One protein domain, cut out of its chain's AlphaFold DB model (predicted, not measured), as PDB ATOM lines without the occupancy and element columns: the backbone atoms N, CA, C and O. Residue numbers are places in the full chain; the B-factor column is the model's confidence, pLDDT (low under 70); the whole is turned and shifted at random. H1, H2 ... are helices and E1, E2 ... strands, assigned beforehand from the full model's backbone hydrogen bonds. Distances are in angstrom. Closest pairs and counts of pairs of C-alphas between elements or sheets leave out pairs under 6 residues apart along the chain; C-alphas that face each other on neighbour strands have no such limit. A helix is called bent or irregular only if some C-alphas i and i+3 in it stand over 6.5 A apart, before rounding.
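What this domain is: This is residues 37 to 152 of the 198 residues of the protein "Curli assembly protein CsgG" of Methylophilaceae bacterium (UniProt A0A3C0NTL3). A twisted sheet of three long strands, E1, E2 and E3, is covered on one face by one long helix, H3, which runs slantwise to the strands and makes a second layer. The short helix H1 and the irregular helix H2 lie at the same end of the sheet, apart from each other; at the opposite end are the turn between E2 and E3 and the last residues of H3. The printed part has 116 residues, with three named strands and three named helices in the order E1 H1 E2 E3 H2 H3; the sheet's order is E1 - E2 - E3, all antiparallel, and the class is mixed, helices and strands. The whole is compact, with a radius of gyration of the C-alphas of 15.4 A and spans of 43 by 32 by 25 A.

Where its parts are: E1 is residues 40 to 49, 29.7 A long, from C-alpha 40 at (170.856, 201.201, 183.858). E2 is residues 79 to 88, 30.2 A, and E3 is residues 93 to 103, 31.8 A. H3 is residues 129 to 151, 33.2 A, ending with C-alpha 151 at (170.267, 217.401, 180.801). H2 is residues 104 to 118, beginning with C-alpha 104 at (198.770, 211.200, 171.442); it is irregular, with C-alphas 113 and 116 7.5 A apart. H1 is residues 66 to 72.

How they stand to each other: E1 and E2 are antiparallel at 164 degrees, with N 45 and O 83 2.8 A apart, within hydrogen-bond range. E2 and E3 form a hairpin, antiparallel at 166 degrees, with N 82 and O 100 2.7 A apart, within hydrogen-bond range. Residues 59 to 60 pair antiparallel with residues 46 to 47 of E1. H3 is on the sheet at a height over the sheet of 5.8 A, over E2 and E3, and stands at 35 degrees to E3 on the local plane. The closest C-alphas of E3 and H3, Gly 100 and Ser 141, are 4.0 A apart. H2 touches H3 with residues 104 to 107 alone, about perpendicular at 74 degrees; the closest C-alphas, Asn 104 and Val 133, are 5.9 A apart. H1 is not on the sheet, and is close to but not clearly touching H3: the closest C-alphas, Leu 71 and Glu 130, are 7.8 A apart. In H1 and H3 every O i to N i+4 pair is within hydrogen-bond range; in H2, 6 of 11 are.

The domain as a whole: The C-alphas farthest apart, Ala 37 and Asp 52, are 45.2 A apart. The printed part has no cut. The link from E1 to H1, 16 residues, is long. Mean pLDDT of the printed part is 72.3; it is under 70 at residues 50 to 75 and 105 to 127.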
ATOM      1  N   ALA A  37     169.426 193.840 191.073       87.00
ATOM      2  CA  ALA A  37     169.052 194.367 189.762       87.00
ATOM      3  C   ALA A  37     169.895 195.600 189.382       87.00
ATOM      4  O   ALA A  37     170.435 196.288 190.245       87.00
ATOM      5  N   ALA A  38     170.019 195.858 188.079       90.19
ATOM      6  CA  ALA A  38     170.662 197.064 187.567       90.19
ATOM      7  C   ALA A  38     169.608 197.861 186.803       90.19
ATOM      8  O   ALA A  38     169.011 197.319 185.873       90.19
ATOM      9  N   ASP A  39     169.384 199.112 187.193       89.12
ATOM     10  CA  ASP A  39     168.392 199.971 186.536       89.12
ATOM     11  C   ASP A  39     168.901 200.486 185.184       89.12
ATOM     12  O   ASP A  39     168.150 200.535 184.219       89.12
ATOM     13  N   TYR A  40     170.203 200.765 185.089       89.06
ATOM     14  CA  TYR A  40     170.856 201.201 183.858       89.06
ATOM     15  C   TYR A  40     172.024 200.282 183.503       89.06
ATOM     16  O   TYR A  40     172.753 199.821 184.385       89.06
ATOM     17  N   ALA A  41     172.225 200.048 182.210       89.81
ATOM     18  CA  ALA A  41     173.403 199.391 181.665       89.81
ATOM     19  C   ALA A  41     174.265 200.405 180.904       89.81
ATOM     20  O   ALA A  41     173.759 201.196 180.108       89.81
ATOM     21  N   LEU A  42     175.575 200.365 181.158       89.00
ATOM     22  CA  LEU A  42     176.573 201.136 180.425       89.00
ATOM     23  C   LEU A  42     177.305 200.212 179.460       89.00
ATOM     24  O   LEU A  42     177.897 199.220 179.884       89.00
ATOM     25  N   SER A  43     177.289 200.565 178.181       87.44
ATOM     26  CA  SER A  43     177.987 199.837 177.130       87.44
ATOM     27  C   SER A  43     179.009 200.758 176.448       87.44
ATOM     28  O   SER A  43     178.645 201.615 175.636       87.44
ATOM     29  N   PRO A  44     180.291 200.653 176.837       85.56
ATOM     30  CA  PRO A  44     181.417 201.216 176.107       85.56
ATOM     31  C   PRO A  44     181.777 200.430 174.843       85.56
ATOM     32  O   PRO A  44     181.787 199.198 174.815       85.56
ATOM     33  N   SER A  45     182.219 201.168 173.833       84.56
ATOM     34  CA  SER A  45     182.953 200.661 172.675       84.56
ATOM     35  C   SER A  45     184.139 201.577 172.373       84.56
ATOM     36  O   SER A  45     184.104 202.764 172.706       84.56
ATOM     37  N   ILE A  46     185.200 201.021 171.785       81.00
ATOM     38  CA  ILE A  46     186.412 201.766 171.451       81.00
ATOM     39  C   ILE A  46     186.864 201.468 170.022       81.00
ATOM     40  O   ILE A  46     186.891 200.319 169.573       81.00
ATOM     41  N   THR A  47     187.252 202.529 169.329       83.75
ATOM     42  CA  THR A  47     187.782 202.513 167.970       83.75
ATOM     43  C   THR A  47     189.164 203.146 167.979       83.75
ATOM     44  O   THR A  47     189.357 204.236 168.517       83.75
ATOM     45  N   PHE A  48     190.131 202.463 167.372       78.38
ATOM     46  CA  PHE A  48     191.515 202.917 167.304       78.38
ATOM     47  C   PHE A  48     191.844 203.433 165.909       78.38
ATOM     48  O   PHE A  48     191.446 202.836 164.911       78.38
ATOM     49  N   SER A  49     192.614 204.514 165.832       74.56
ATOM     50  CA  SER A  49     193.096 205.071 164.568       74.56
ATOM     51  C   SER A  49     194.627 205.153 164.574       74.56
ATOM     52  O   SER A  49     195.266 205.503 165.578       74.56
ATOM     53  N   ASN A  50     195.238 204.777 163.447       66.75
ATOM     54  CA  ASN A  50     196.675 204.886 163.246       66.75
ATOM     55  C   ASN A  50     196.973 205.406 161.836       66.75
ATOM     56  O   ASN A  50     196.654 204.749 160.854       66.75
ATOM     57  N   ASN A  51     197.608 206.576 161.742       57.09
ATOM     58  CA  ASN A  51     197.889 207.220 160.452       57.09
ATOM     59  C   ASN A  51     199.051 206.569 159.679       57.09
ATOM     60  O   ASN A  51     199.176 206.809 158.483       57.09
ATOM     61  N   ASP A  52     199.891 205.757 160.335       55.16
ATOM     62  CA  ASP A  52     201.058 205.119 159.695       55.16
ATOM     63  C   ASP A  52     200.763 203.693 159.200       55.16
ATOM     64  O   ASP A  52     201.536 203.124 158.431       55.16
ATOM     65  N   ALA A  53     199.641 203.107 159.625       52.72
ATOM     66  CA  ALA A  53     199.131 201.855 159.087       52.72
ATOM     67  C   ALA A  53     198.079 202.217 158.037       52.72
ATOM     68  O   ALA A  53     196.988 202.663 158.380       52.72
ATOM     69  N   GLY A  54     198.411 202.095 156.752       44.00
ATOM     70  CA  GLY A  54     197.437 202.311 155.685       44.00
ATOM     71  C   GLY A  54     196.230 201.385 155.865       44.00
ATOM     72  O   GLY A  54     196.325 200.200 155.569       44.00
ATOM     73  N   GLY A  55     195.110 201.920 156.353       46.78
ATOM     74  CA  GLY A  55     193.843 201.200 156.489       46.78
ATOM     75  C   GLY A  55     193.285 201.190 157.913       46.78
ATOM     76  O   GLY A  55     193.943 200.748 158.847       46.78
ATOM     77  N   VAL A  56     192.052 201.693 158.030       49.28
ATOM     78  CA  VAL A  56     191.079 201.571 159.134       49.28
ATOM     79  C   VAL A  56     191.538 200.659 160.285       49.28
ATOM     80  O   VAL A  56     191.499 199.433 160.186       49.28
ATOM     81  N   GLY A  57     191.958 201.281 161.391       54.31
ATOM     82  CA  GLY A  57     192.337 200.593 162.624       54.31
ATOM     83  C   GLY A  57     191.129 199.907 163.266       54.31
ATOM     84  O   GLY A  57     190.047 200.484 163.357       54.31
ATOM     85  N   GLY A  58     191.312 198.645 163.656       61.16
ATOM     86  CA  GLY A  58     190.241 197.758 164.105       61.16
ATOM     87  C   GLY A  58     189.360 198.363 165.201       61.16
ATOM     88  O   GLY A  58     189.844 198.787 166.252       61.16
ATOM     89  N   ALA A  59     188.049 198.363 164.962       56.19
ATOM     90  CA  ALA A  59     187.056 198.575 166.002       56.19
ATOM     91  C   ALA A  59     187.053 197.344 166.917       56.19
ATOM     92  O   ALA A  59     186.760 196.232 166.471       56.19
ATOM     93  N   LEU A  60     187.402 197.521 168.190       58.34
ATOM     94  CA  LEU A  60     187.354 196.444 169.175       58.34
ATOM     95  C   LEU A  60     186.101 196.634 170.023       58.34
ATOM     96  O   LEU A  60     186.067 197.397 170.988       58.34
ATOM     97  N   GLY A  61     185.041 195.949 169.599       52.62
ATOM     98  CA  GLY A  61     183.759 195.915 170.286       52.62
ATOM     99  C   GLY A  61     183.745 194.952 171.477       52.62
ATOM    100  O   GLY A  61     184.271 193.849 171.393       52.62
ATOM    101  N   HIS A  62     183.079 195.416 172.539       46.69
ATOM    102  CA  HIS A  62     182.555 194.737 173.732       46.69
ATOM    103  C   HIS A  62     183.502 193.904 174.623       46.69
ATOM    104  O   HIS A  62     184.299 193.081 174.193       46.69
ATOM    105  N   PHE A  63     183.370 194.188 175.925       50.22
ATOM    106  CA  PHE A  63     184.106 193.691 177.091       50.22
ATOM    107  C   PHE A  63     184.744 192.300 176.980       50.22
ATOM    108  O   PHE A  63     184.062 191.310 176.740       50.22
ATOM    109  N   GLY A  64     186.034 192.227 177.333       49.66
ATOM    110  CA  GLY A  64     186.670 190.965 177.728       49.66
ATOM    111  C   GLY A  64     188.197 190.911 177.635       49.66
ATOM    112  O   GLY A  64     188.803 190.103 178.323       49.66
ATOM    113  N   GLY A  65     188.840 191.775 176.839       54.12
ATOM    114  CA  GLY A  65     190.312 191.799 176.754       54.12
ATOM    115  C   GLY A  65     190.915 192.177 175.401       54.12
ATOM    116  O   GLY A  65     192.133 192.298 175.306       54.12
ATOM    117  N   GLY A  66     190.100 192.409 174.364       58.44
ATOM    118  CA  GLY A  66     190.596 192.620 172.997       58.44
ATOM    119  C   GLY A  66     191.599 193.770 172.849       58.44
ATOM    120  O   GLY A  66     192.633 193.607 172.210       58.44
ATOM    121  N   TRP A  67     191.348 194.923 173.474       61.09
ATOM    122  CA  TRP A  67     192.237 196.087 173.347       61.09
ATOM    123  C   TRP A  67     193.488 195.990 174.228       61.09
ATOM    124  O   TRP A  67     194.562 196.434 173.829       61.09
ATOM    125  N   ALA A  68     193.379 195.366 175.405       61.25
ATOM    126  CA  ALA A  68     194.525 195.130 176.281       61.25
ATOM    127  C   ALA A  68     195.506 194.122 175.655       61.25
ATOM    128  O   ALA A  68     196.718 194.318 175.730       61.25
ATOM    129  N   ALA A  69     194.988 193.095 174.972       61.00
ATOM    130  CA  ALA A  69     195.792 192.172 174.174       61.00
ATOM    131  C   ALA A  69     196.470 192.876 172.982       61.00
ATOM    132  O   ALA A  69     197.625 192.585 172.678       61.00
ATOM    133  N   LEU A  70     195.791 193.845 172.354       64.94
ATOM    134  CA  LEU A  70     196.341 194.649 171.258       64.94
ATOM    135  C   LEU A  70     197.583 195.448 171.699       64.94
ATOM    136  O   LEU A  70     198.614 195.429 171.027       64.94
ATOM    137  N   LEU A  71     197.497 196.091 172.868       63.16
ATOM    138  CA  LEU A  71     198.610 196.816 173.487       63.16
ATOM    139  C   LEU A  71     199.759 195.887 173.893       63.16
ATOM    140  O   LEU A  71     200.922 196.211 173.661       63.16
ATOM    141  N   ALA A  72     199.444 194.718 174.460       61.38
ATOM    142  CA  ALA A  72     200.445 193.709 174.803       61.38
ATOM    143  C   ALA A  72     201.168 193.150 173.561       61.38
ATOM    144  O   ALA A  72     202.341 192.797 173.641       61.38
ATOM    145  N   GLY A  73     200.495 193.125 172.404       63.66
ATOM    146  CA  GLY A  73     201.059 192.733 171.109       63.66
ATOM    147  C   GLY A  73     201.959 193.781 170.439       63.66
ATOM    148  O   GLY A  73     202.411 193.552 169.320       63.66
ATOM    149  N   GLY A  74     202.220 194.927 171.081       63.44
ATOM    150  CA  GLY A  74     203.112 195.972 170.559       63.44
ATOM    151  C   GLY A  74     202.500 196.859 169.470       63.44
ATOM    152  O   GLY A  74     203.220 197.615 168.814       63.44
ATOM    153  N   LEU A  75     201.182 196.788 169.265       66.69
ATOM    154  CA  LEU A  75     200.487 197.629 168.297       66.69
ATOM    155  C   LEU A  75     200.385 199.065 168.818       66.69
ATOM    156  O   LEU A  75     199.903 199.316 169.921       66.69
ATOM    157  N   LYS A  76     200.836 200.012 167.994       70.56
ATOM    158  CA  LYS A  76     200.786 201.448 168.285       70.56
ATOM    159  C   LYS A  76     199.581 202.078 167.603       70.56
ATOM    160  O   LYS A  76     199.316 201.798 166.437       70.56
ATOM    161  N   PHE A  77     198.893 202.966 168.308       75.12
ATOM    162  CA  PHE A  77     197.839 203.810 167.753       75.12
ATOM    163  C   PHE A  77     198.066 205.262 168.166       75.12
ATOM    164  O   PHE A  77     198.656 205.551 169.209       75.12
ATOM    165  N   LYS A  78     197.627 206.187 167.311       77.00
ATOM    166  CA  LYS A  78     197.801 207.631 167.530       77.00
ATOM    167  C   LYS A  78     196.553 208.274 168.116       77.00
ATOM    168  O   LYS A  78     196.665 209.314 168.763       77.00
ATOM    169  N   GLU A  79     195.397 207.654 167.916       79.69
ATOM    170  CA  GLU A  79     194.102 208.160 168.348       79.69
ATOM    171  C   GLU A  79     193.219 207.024 168.856       79.69
ATOM    172  O   GLU A  79     193.271 205.896 168.355       79.69
ATOM    173  N   ALA A  80     192.388 207.352 169.836       84.62
ATOM    174  CA  ALA A  80     191.282 206.520 170.268       84.62
ATOM    175  C   ALA A  80     190.004 207.360 170.269       84.62
ATOM    176  O   ALA A  80     190.001 208.476 170.790       84.62
ATOM    177  N   SER A  81     188.926 206.809 169.714       87.19
ATOM    178  CA  SER A  81     187.561 207.287 169.927       87.19
ATOM    179  C   SER A  81     186.798 206.245 170.739       87.19
ATOM    180  O   SER A  81     186.923 205.041 170.516       87.19
ATOM    181  N   THR A  82     186.031 206.706 171.715       88.25
ATOM    182  CA  THR A  82     185.196 205.885 172.584       88.25
ATOM    183  C   THR A  82     183.758 206.333 172.452       88.25
ATOM    184  O   THR A  82     183.470 207.521 172.546       88.25
ATOM    185  N   LEU A  83     182.848 205.379 172.283       89.81
ATOM    186  CA  LEU A  83     181.415 205.621 172.346       89.81
ATOM    187  C   LEU A  83     180.875 204.924 173.588       89.81
ATOM    188  O   LEU A  83     180.976 203.701 173.711       89.81
ATOM    189  N   LEU A  84     180.293 205.701 174.494       90.44
ATOM    190  CA  LEU A  84     179.628 205.205 175.686       90.44
ATOM    191  C   LEU A  84     178.121 205.357 175.514       90.44
ATOM    192  O   LEU A  84     177.624 206.446 175.241       90.44
ATOM    193  N   THR A  85     177.390 204.262 175.687       90.81
ATOM    194  CA  THR A  85     175.927 204.245 175.617       90.81
ATOM    195  C   THR A  85     175.326 203.852 176.959       90.81
ATOM    196  O   THR A  85     175.904 203.060 177.706       90.81
ATOM    197  N   VAL A  86     174.173 204.440 177.278       90.19
ATOM    198  CA  VAL A  86     173.416 204.198 178.508       90.19
ATOM    199  C   VAL A  86     172.015 203.748 178.133       90.19
ATOM    200  O   VAL A  86     171.302 204.469 177.435       90.19
ATOM    201  N   VAL A  87     171.615 202.581 178.622       89.50
ATOM    202  CA  VAL A  87     170.286 202.002 178.391       89.50
ATOM    203  C   VAL A  87     169.581 201.821 179.729       89.50
ATOM    204  O   VAL A  87     170.194 201.355 180.688       89.50
ATOM    205  N   ASP A  88     168.307 202.203 179.804       90.00
ATOM    206  CA  ASP A  88     167.418 201.842 180.911       90.00
ATOM    207  C   ASP A  88     166.916 200.412 180.695       90.00
ATOM    208  O   ASP A  88     166.211 200.126 179.728       90.00
ATOM    209  N   ASN A  89     167.270 199.506 181.604       88.31
ATOM    210  CA  ASN A  89     166.949 198.085 181.474       88.31
ATOM    211  C   ASN A  89     165.458 197.787 181.676       88.31
ATOM    212  O   ASN A  89     165.001 196.712 181.294       88.31
ATOM    213  N   ARG A  90     164.693 198.692 182.303       87.50
ATOM    214  CA  ARG A  90     163.257 198.482 182.544       87.50
ATOM    215  C   ARG A  90     162.425 198.763 181.301       87.50
ATOM    216  O   ARG A  90     161.427 198.088 181.072       87.50
ATOM    217  N   SER A  91     162.823 199.772 180.534       87.94
ATOM    218  CA  SER A  91     162.116 200.232 179.337       87.94
ATOM    219  C   SER A  91     162.801 199.817 178.031       87.94
ATOM    220  O   SER A  91     162.209 199.956 176.964       87.94
ATOM    221  N   SER A  92     164.038 199.316 178.105       84.50
ATOM    222  CA  SER A  92     164.920 199.066 176.956       84.50
ATOM    223  C   SER A  92     165.201 200.321 176.120       84.50
ATOM    224  O   SER A  92     165.575 200.227 174.952       84.50
ATOM    225  N   VAL A  93     165.026 201.509 176.706       84.12
ATOM    226  CA  VAL A  93     165.241 202.790 176.027       84.12
ATOM    227  C   VAL A  93     166.687 203.232 176.206       84.12
ATOM    228  O   VAL A  93     167.226 203.240 177.315       84.12
ATOM    229  N   GLN A  94     167.315 203.657 175.111       82.81
ATOM    230  CA  GLN A  94     168.610 204.319 175.168       82.81
ATOM    231  C   GLN A  94     168.436 205.737 175.720       82.81
ATOM    232  O   GLN A  94     167.822 206.598 175.096       82.81
ATOM    233  N   VAL A  95     168.974 205.968 176.913       87.06
ATOM    234  CA  VAL A  95     168.815 207.229 177.649       87.06
ATOM    235  C   VAL A  95     169.877 208.241 177.232       87.06
ATOM    236  O   VAL A  95     169.614 209.441 177.203       87.06
ATOM    237  N   ALA A  96     171.081 207.768 176.901       88.19
ATOM    238  CA  ALA A  96     172.160 208.622 176.429       88.19
ATOM    239  C   ALA A  96     173.174 207.854 175.570       88.19
ATOM    240  O   ALA A  96     173.371 206.646 175.714       88.19
ATOM    241  N   ALA A  97     173.851 208.590 174.696       89.75
ATOM    242  CA  ALA A  97     175.052 208.168 173.997       89.75
ATOM    243  C   ALA A  97     176.010 209.354 173.976       89.75
ATOM    244  O   ALA A  97     175.576 210.478 173.716       89.75
ATOM    245  N   ALA A  98     177.287 209.126 174.250       91.25
ATOM    246  CA  ALA A  98     178.294 210.152 174.066       91.25
ATOM    247  C   ALA A  98     179.593 209.566 173.543       91.25
ATOM    248  O   ALA A  98     180.031 208.494 173.967       91.25
ATOM    249  N   GLU A  99     180.203 210.315 172.637       87.88
ATOM    250  CA  GLU A  99     181.536 210.048 172.132       87.88
ATOM    251  C   GLU A  99     182.571 210.841 172.941       87.88
ATOM    252  O   GLU A  99     182.269 211.887 173.527       87.88
ATOM    253  N   GLY A 100     183.788 210.324 172.991       86.38
ATOM    254  CA  GLY A 100     184.962 211.011 173.507       86.38
ATOM    255  C   GLY A 100     186.191 210.511 172.773       86.38
ATOM    256  O   GLY A 100     186.314 209.309 172.528       86.38
ATOM    257  N   SER A 101     187.090 211.415 172.409       86.94
ATOM    258  CA  SER A 101     188.273 211.092 171.619       86.94
ATOM    259  C   SER A 101     189.527 211.718 172.209       86.94
ATOM    260  O   SER A 101     189.484 212.713 172.931       86.94
ATOM    261  N   ALA A 102     190.669 211.101 171.933       83.88
ATOM    262  CA  ALA A 102     191.961 211.617 172.348       83.88
ATOM    263  C   ALA A 102     193.042 211.234 171.341       83.88
ATOM    264  O   ALA A 102     193.010 210.152 170.750       83.88
ATOM    265  N   LYS A 103     194.035 212.114 171.192       80.81
ATOM    266  CA  LYS A 103     195.201 211.926 170.325       80.81
ATOM    267  C   LYS A 103     196.489 212.038 171.123       80.81
ATOM    268  O   LYS A 103     196.623 212.884 172.006       80.81
ATOM    269  N   ASN A 104     197.472 211.217 170.768       70.00
ATOM    270  CA  ASN A 104     198.770 211.200 171.442       70.00
ATOM    271  C   ASN A 104     199.529 212.536 171.277       70.00
ATOM    272  O   ASN A 104     200.185 213.011 172.202       70.00
ATOM    273  N   THR A 105     199.408 213.184 170.114       63.25
ATOM    274  CA  THR A 105     200.038 214.490 169.846       63.25
ATOM    275  C   THR A 105     199.501 215.586 170.769       63.25
ATOM    276  O   THR A 105     200.290 216.347 171.329       63.25
ATOM    277  N   ASP A 106     198.186 215.617 170.996       59.19
ATOM    278  CA  ASP A 106     197.542 216.607 171.866       59.19
ATOM    279  C   ASP A 106     197.952 216.399 173.329       59.19
ATOM    280  O   ASP A 106     198.167 217.362 174.063       59.19
ATOM    281  N   PHE A 107     198.175 215.148 173.743       58.94
ATOM    282  CA  PHE A 107     198.665 214.838 175.084       58.94
ATOM    283  C   PHE A 107     200.139 215.221 175.290       58.94
ATOM    284  O   PHE A 107     200.499 215.681 176.367       58.94
ATOM    285  N   ASN A 108     201.005 215.094 174.283       56.06
ATOM    286  CA  ASN A 108     202.397 215.551 174.408       56.06
ATOM    287  C   ASN A 108     202.510 217.086 174.431       56.06
ATOM    288  O   ASN A 108     203.387 217.620 175.106       56.06
ATOM    289  N   LEU A 109     201.608 217.792 173.740       56.81
ATOM    290  CA  LEU A 109     201.602 219.254 173.678       56.81
ATOM    291  C   LEU A 109     200.897 219.907 174.886       56.81
ATOM    292  O   LEU A 109     201.397 220.894 175.419       56.81
ATOM    293  N   PHE A 110     199.777 219.347 175.360       53.34
ATOM    294  CA  PHE A 110     198.990 219.886 176.485       53.34
ATOM    295  C   PHE A 110     199.177 219.125 177.809       53.34
ATOM    296  O   PHE A 110     199.072 219.710 178.890       53.34
ATOM    297  N   GLY A 111     199.510 217.835 177.767       53.78
ATOM    298  CA  GLY A 111     199.806 217.021 178.951       53.78
ATOM    299  C   GLY A 111     201.142 217.366 179.615       53.78
ATOM    300  O   GLY A 111     201.335 217.027 180.775       53.78
ATOM    301  N   GLY A 112     202.027 218.127 178.963       52.78
ATOM    302  CA  GLY A 112     203.164 218.771 179.638       52.78
ATOM    303  C   GLY A 112     202.742 219.872 180.624       52.78
ATOM    304  O   GLY A 112     203.426 220.097 181.618       52.78
ATOM    305  N   ALA A 113     201.592 220.516 180.392       53.91
ATOM    306  CA  ALA A 113     201.058 221.582 181.244       53.91
ATOM    307  C   ALA A 113     200.016 221.083 182.268       53.91
ATOM    308  O   ALA A 113     199.918 221.638 183.358       53.91
ATOM    309  N   PHE A 114     199.265 220.018 181.951       48.44
ATOM    310  CA  PHE A 114     198.206 219.453 182.813       48.44
ATOM    311  C   PHE A 114     198.509 218.050 183.382       48.44
ATOM    312  O   PHE A 114     197.811 217.570 184.278       48.44
ATOM    313  N   GLY A 115     199.544 217.362 182.891       50.16
ATOM    314  CA  GLY A 115     199.799 215.942 183.171       50.16
ATOM    315  C   GLY A 115     200.347 215.623 184.561       50.16
ATOM    316  O   GLY A 115     200.354 214.453 184.939       50.16
ATOM    317  N   GLY A 116     200.730 216.630 185.353       52.41
ATOM    318  CA  GLY A 116     201.152 216.433 186.745       52.41
ATOM    319  C   GLY A 116     200.044 215.878 187.651       52.41
ATOM    320  O   GLY A 116     200.340 215.162 188.602       52.41
ATOM    321  N   ALA A 117     198.770 216.139 187.331       52.47
ATOM    322  CA  ALA A 117     197.631 215.688 188.138       52.47
ATOM    323  C   ALA A 117     197.039 214.337 187.684       52.47
ATOM    324  O   ALA A 117     196.490 213.599 188.497       52.47
ATOM    325  N   LEU A 118     197.164 213.990 186.398       49.34
ATOM    326  CA  LEU A 118     196.605 212.757 185.817       49.34
ATOM    327  C   LEU A 118     197.610 211.593 185.750       49.34
ATOM    328  O   LEU A 118     197.201 210.446 185.602       49.34
ATOM    329  N   GLY A 119     198.914 211.861 185.875       50.75
ATOM    330  CA  GLY A 119     199.966 210.843 185.764       50.75
ATOM    331  C   GLY A 119     200.186 209.966 187.004       50.75
ATOM    332  O   GLY A 119     200.937 209.001 186.922       50.75
ATOM    333  N   GLY A 120     199.568 210.283 188.149       49.59
ATOM    334  CA  GLY A 120     199.903 209.655 189.436       49.59
ATOM    335  C   GLY A 120     199.055 208.451 189.865       49.59
ATOM    336  O   GLY A 120     199.431 207.774 190.816       49.59
ATOM    337  N   ALA A 121     197.915 208.176 189.220       49.19
ATOM    338  CA  ALA A 121     196.881 207.314 189.816       49.19
ATOM    339  C   ALA A 121     196.642 205.950 189.133       49.19
ATOM    340  O   ALA A 121     195.868 205.150 189.655       49.19
ATOM    341  N   GLY A 122     197.268 205.640 187.991       46.56
ATOM    342  CA  GLY A 122     196.942 204.428 187.227       46.56
ATOM    343  C   GLY A 122     198.101 203.439 187.118       46.56
ATOM    344  O   GLY A 122     198.990 203.617 186.292       46.56
ATOM    345  N   GLY A 123     198.099 202.352 187.887       54.78
ATOM    346  CA  GLY A 123     199.070 201.266 187.691       54.78
ATOM    347  C   GLY A 123     199.113 200.762 186.236       54.78
ATOM    348  O   GLY A 123     198.093 200.791 185.555       54.78
ATOM    349  N   GLY A 124     200.289 200.314 185.773       53.00
ATOM    350  CA  GLY A 124     200.545 199.561 184.527       53.00
ATOM    351  C   GLY A 124     200.135 200.219 183.199       53.00
ATOM    352  O   GLY A 124     200.979 200.490 182.351       53.00
ATOM    353  N   TYR A 125     198.841 200.481 183.023       55.38
ATOM    354  CA  TYR A 125     198.195 200.959 181.804       55.38
ATOM    355  C   TYR A 125     198.243 202.482 181.629       55.38
ATOM    356  O   TYR A 125     198.184 202.944 180.498       55.38
ATOM    357  N   SER A 126     198.404 203.281 182.694       60.16
ATOM    358  CA  SER A 126     198.596 204.739 182.534       60.16
ATOM    359  C   SER A 126     200.040 205.129 182.188       60.16
ATOM    360  O   SER A 126     200.325 206.291 181.901       60.16
ATOM    361  N   ASN A 127     200.957 204.156 182.174       62.16
ATOM    362  CA  ASN A 127     202.376 204.399 181.924       62.16
ATOM    363  C   ASN A 127     202.718 204.488 180.429       62.16
ATOM    364  O   ASN A 127     203.717 205.113 180.081       62.16
ATOM    365  N   THR A 128     201.904 203.907 179.542       71.94
ATOM    366  CA  THR A 128     202.132 203.964 178.088       71.94
ATOM    367  C   THR A 128     201.416 205.161 177.463       71.94
ATOM    368  O   THR A 128     200.367 205.595 177.942       71.94
ATOM    369  N   ALA A 129     201.978 205.721 176.389       74.31
ATOM    370  CA  ALA A 129     201.366 206.847 175.680       74.31
ATOM    371  C   ALA A 129     199.988 206.458 175.119       74.31
ATOM    372  O   ALA A 129     199.013 207.199 175.222       74.31
ATOM    373  N   GLU A 130     199.898 205.235 174.619       74.81
ATOM    374  CA  GLU A 130     198.699 204.602 174.099       74.81
ATOM    375  C   GLU A 130     197.632 204.423 175.191       74.81
ATOM    376  O   GLU A 130     196.468 204.778 175.001       74.81
ATOM    377  N   GLY A 131     198.023 203.941 176.375       75.69
ATOM    378  CA  GLY A 131     197.107 203.778 177.499       75.69
ATOM    379  C   GLY A 131     196.579 205.112 178.033       75.69
ATOM    380  O   GLY A 131     195.392 205.218 178.341       75.69
ATOM    381  N   LYS A 132     197.406 206.167 178.043       78.69
ATOM    382  CA  LYS A 132     196.962 207.533 178.383       78.69
ATOM    383  C   LYS A 132     195.913 208.060 177.408       78.69
ATOM    384  O   LYS A 132     194.926 208.642 177.851       78.69
ATOM    385  N   VAL A 133     196.094 207.829 176.107       81.25
ATOM    386  CA  VAL A 133     195.121 208.220 175.075       81.25
ATOM    387  C   VAL A 133     193.785 207.500 175.277       81.25
ATOM    388  O   VAL A 133     192.741 208.146 175.266       81.25
ATOM    389  N   ILE A 134     193.798 206.194 175.554       80.56
ATOM    390  CA  ILE A 134     192.573 205.438 175.864       80.56
ATOM    391  C   ILE A 134     191.862 206.009 177.093       80.56
ATOM    392  O   ILE A 134     190.661 206.273 177.050       80.56
ATOM    393  N   VAL A 135     192.594 206.195 178.195       83.69
ATOM    394  CA  VAL A 135     192.025 206.705 179.451       83.69
ATOM    395  C   VAL A 135     191.445 208.104 179.254       83.69
ATOM    396  O   VAL A 135     190.358 208.385 179.757       83.69
ATOM    397  N   ALA A 136     192.124 208.965 178.494       84.88
ATOM    398  CA  ALA A 136     191.636 210.299 178.165       84.88
ATOM    399  C   ALA A 136     190.333 210.245 177.352       84.88
ATOM    400  O   ALA A 136     189.363 210.896 177.739       84.88
ATOM    401  N   ALA A 137     190.270 209.417 176.304       86.19
ATOM    402  CA  ALA A 137     189.066 209.250 175.491       86.19
ATOM    403  C   ALA A 137     187.875 208.745 176.330       86.19
ATOM    404  O   ALA A 137     186.788 209.319 176.267       86.19
ATOM    405  N   PHE A 138     188.091 207.740 177.191       85.06
ATOM    406  CA  PHE A 138     187.055 207.236 178.103       85.06
ATOM    407  C   PHE A 138     186.615 208.258 179.149       85.06
ATOM    408  O   PHE A 138     185.439 208.325 179.504       85.06
ATOM    409  N   THR A 139     187.550 209.051 179.666       86.94
ATOM    410  CA  THR A 139     187.232 210.105 180.634       86.94
ATOM    411  C   THR A 139     186.370 211.180 179.980       86.94
ATOM    412  O   THR A 139     185.408 211.654 180.587       86.94
ATOM    413  N   ASP A 140     186.675 211.543 178.734       87.38
ATOM    414  CA  ASP A 140     185.887 212.513 177.983       87.38
ATOM    415  C   ASP A 140     184.477 211.990 177.668       87.38
ATOM    416  O   ASP A 140     183.489 212.646 178.012       87.38
ATOM    417  N   SER A 141     184.351 210.765 177.143       87.31
ATOM    418  CA  SER A 141     183.036 210.165 176.865       87.31
ATOM    419  C   SER A 141     182.196 209.992 178.133       87.31
ATOM    420  O   SER A 141     180.995 210.272 178.119       87.31
ATOM    421  N   TYR A 142     182.811 209.629 179.263       86.75
ATOM    422  CA  TYR A 142     182.131 209.579 180.558       86.75
ATOM    423  C   TYR A 142     181.621 210.956 180.998       86.75
ATOM    424  O   TYR A 142     180.454 211.097 181.371       86.75
ATOM    425  N   ASN A 143     182.458 211.993 180.916       89.44
ATOM    426  CA  ASN A 143     182.053 213.357 181.254       89.44
ATOM    427  C   ASN A 143     180.903 213.841 180.357       89.44
ATOM    428  O   ASN A 143     179.967 214.482 180.845       89.44
ATOM    429  N   ASN A 144     180.938 213.502 179.068       89.69
ATOM    430  CA  ASN A 144     179.872 213.820 178.124       89.69
ATOM    431  C   ASN A 144     178.574 213.071 178.456       89.69
ATOM    432  O   ASN A 144     177.513 213.697 178.470       89.69
ATOM    433  N   ILE A 145     178.640 211.793 178.848       88.69
ATOM    434  CA  ILE A 145     177.476 211.056 179.365       88.69
ATOM    435  C   ILE A 145     176.895 211.721 180.613       88.69
ATOM    436  O   ILE A 145     175.684 211.913 180.690       88.69
ATOM    437  N   VAL A 146     177.725 212.121 181.580       89.00
ATOM    438  CA  VAL A 146     177.237 212.779 182.803       89.00
ATOM    439  C   VAL A 146     176.492 214.072 182.467       89.00
ATOM    440  O   VAL A 146     175.441 214.346 183.047       89.00
ATOM    441  N   ARG A 147     177.000 214.864 181.516       88.50
ATOM    442  CA  ARG A 147     176.318 216.076 181.034       88.50
ATOM    443  C   ARG A 147     175.011 215.747 180.309       88.50
ATOM    444  O   ARG A 147     174.001 216.401 180.576       88.50
ATOM    445  N   ALA A 148     175.018 214.732 179.446       85.56
ATOM    446  CA  ALA A 148     173.846 214.299 178.692       85.56
ATOM    447  C   ALA A 148     172.725 213.817 179.624       85.56
ATOM    448  O   ALA A 148     171.598 214.290 179.525       85.56
ATOM    449  N   VAL A 149     173.050 212.963 180.599       85.88
ATOM    450  CA  VAL A 149     172.081 212.426 181.566       85.88
ATOM    451  C   VAL A 149     171.570 213.512 182.515       85.88
ATOM    452  O   VAL A 149     170.382 213.540 182.814       85.88
ATOM    453  N   LYS A 150     172.411 214.460 182.951       85.69
ATOM    454  CA  LYS A 150     171.944 215.613 183.752       85.69
ATOM    455  C   LYS A 150     170.971 216.514 182.991       85.69
ATOM    456  O   LYS A 150     170.116 217.143 183.607       85.69
ATOM    457  N   SER A 151     171.126 216.595 181.673       81.38
ATOM    458  CA  SER A 151     170.267 217.401 180.801       81.38
ATOM    459  C   SER A 151     169.054 216.620 180.288       81.38
ATOM    460  O   SER A 151     168.166 217.207 179.669       81.38
ATOM    461  N   TYR A 152     169.009 215.307 180.535       75.62
ATOM    462  CA  TYR A 152     167.944 214.433 180.076       75.62
ATOM    463  C   TYR A 152     166.624 214.813 180.744       75.62
ATOM    464  O   TYR A 152     166.497 214.846 181.969       75.62
TER     465      TYR A 152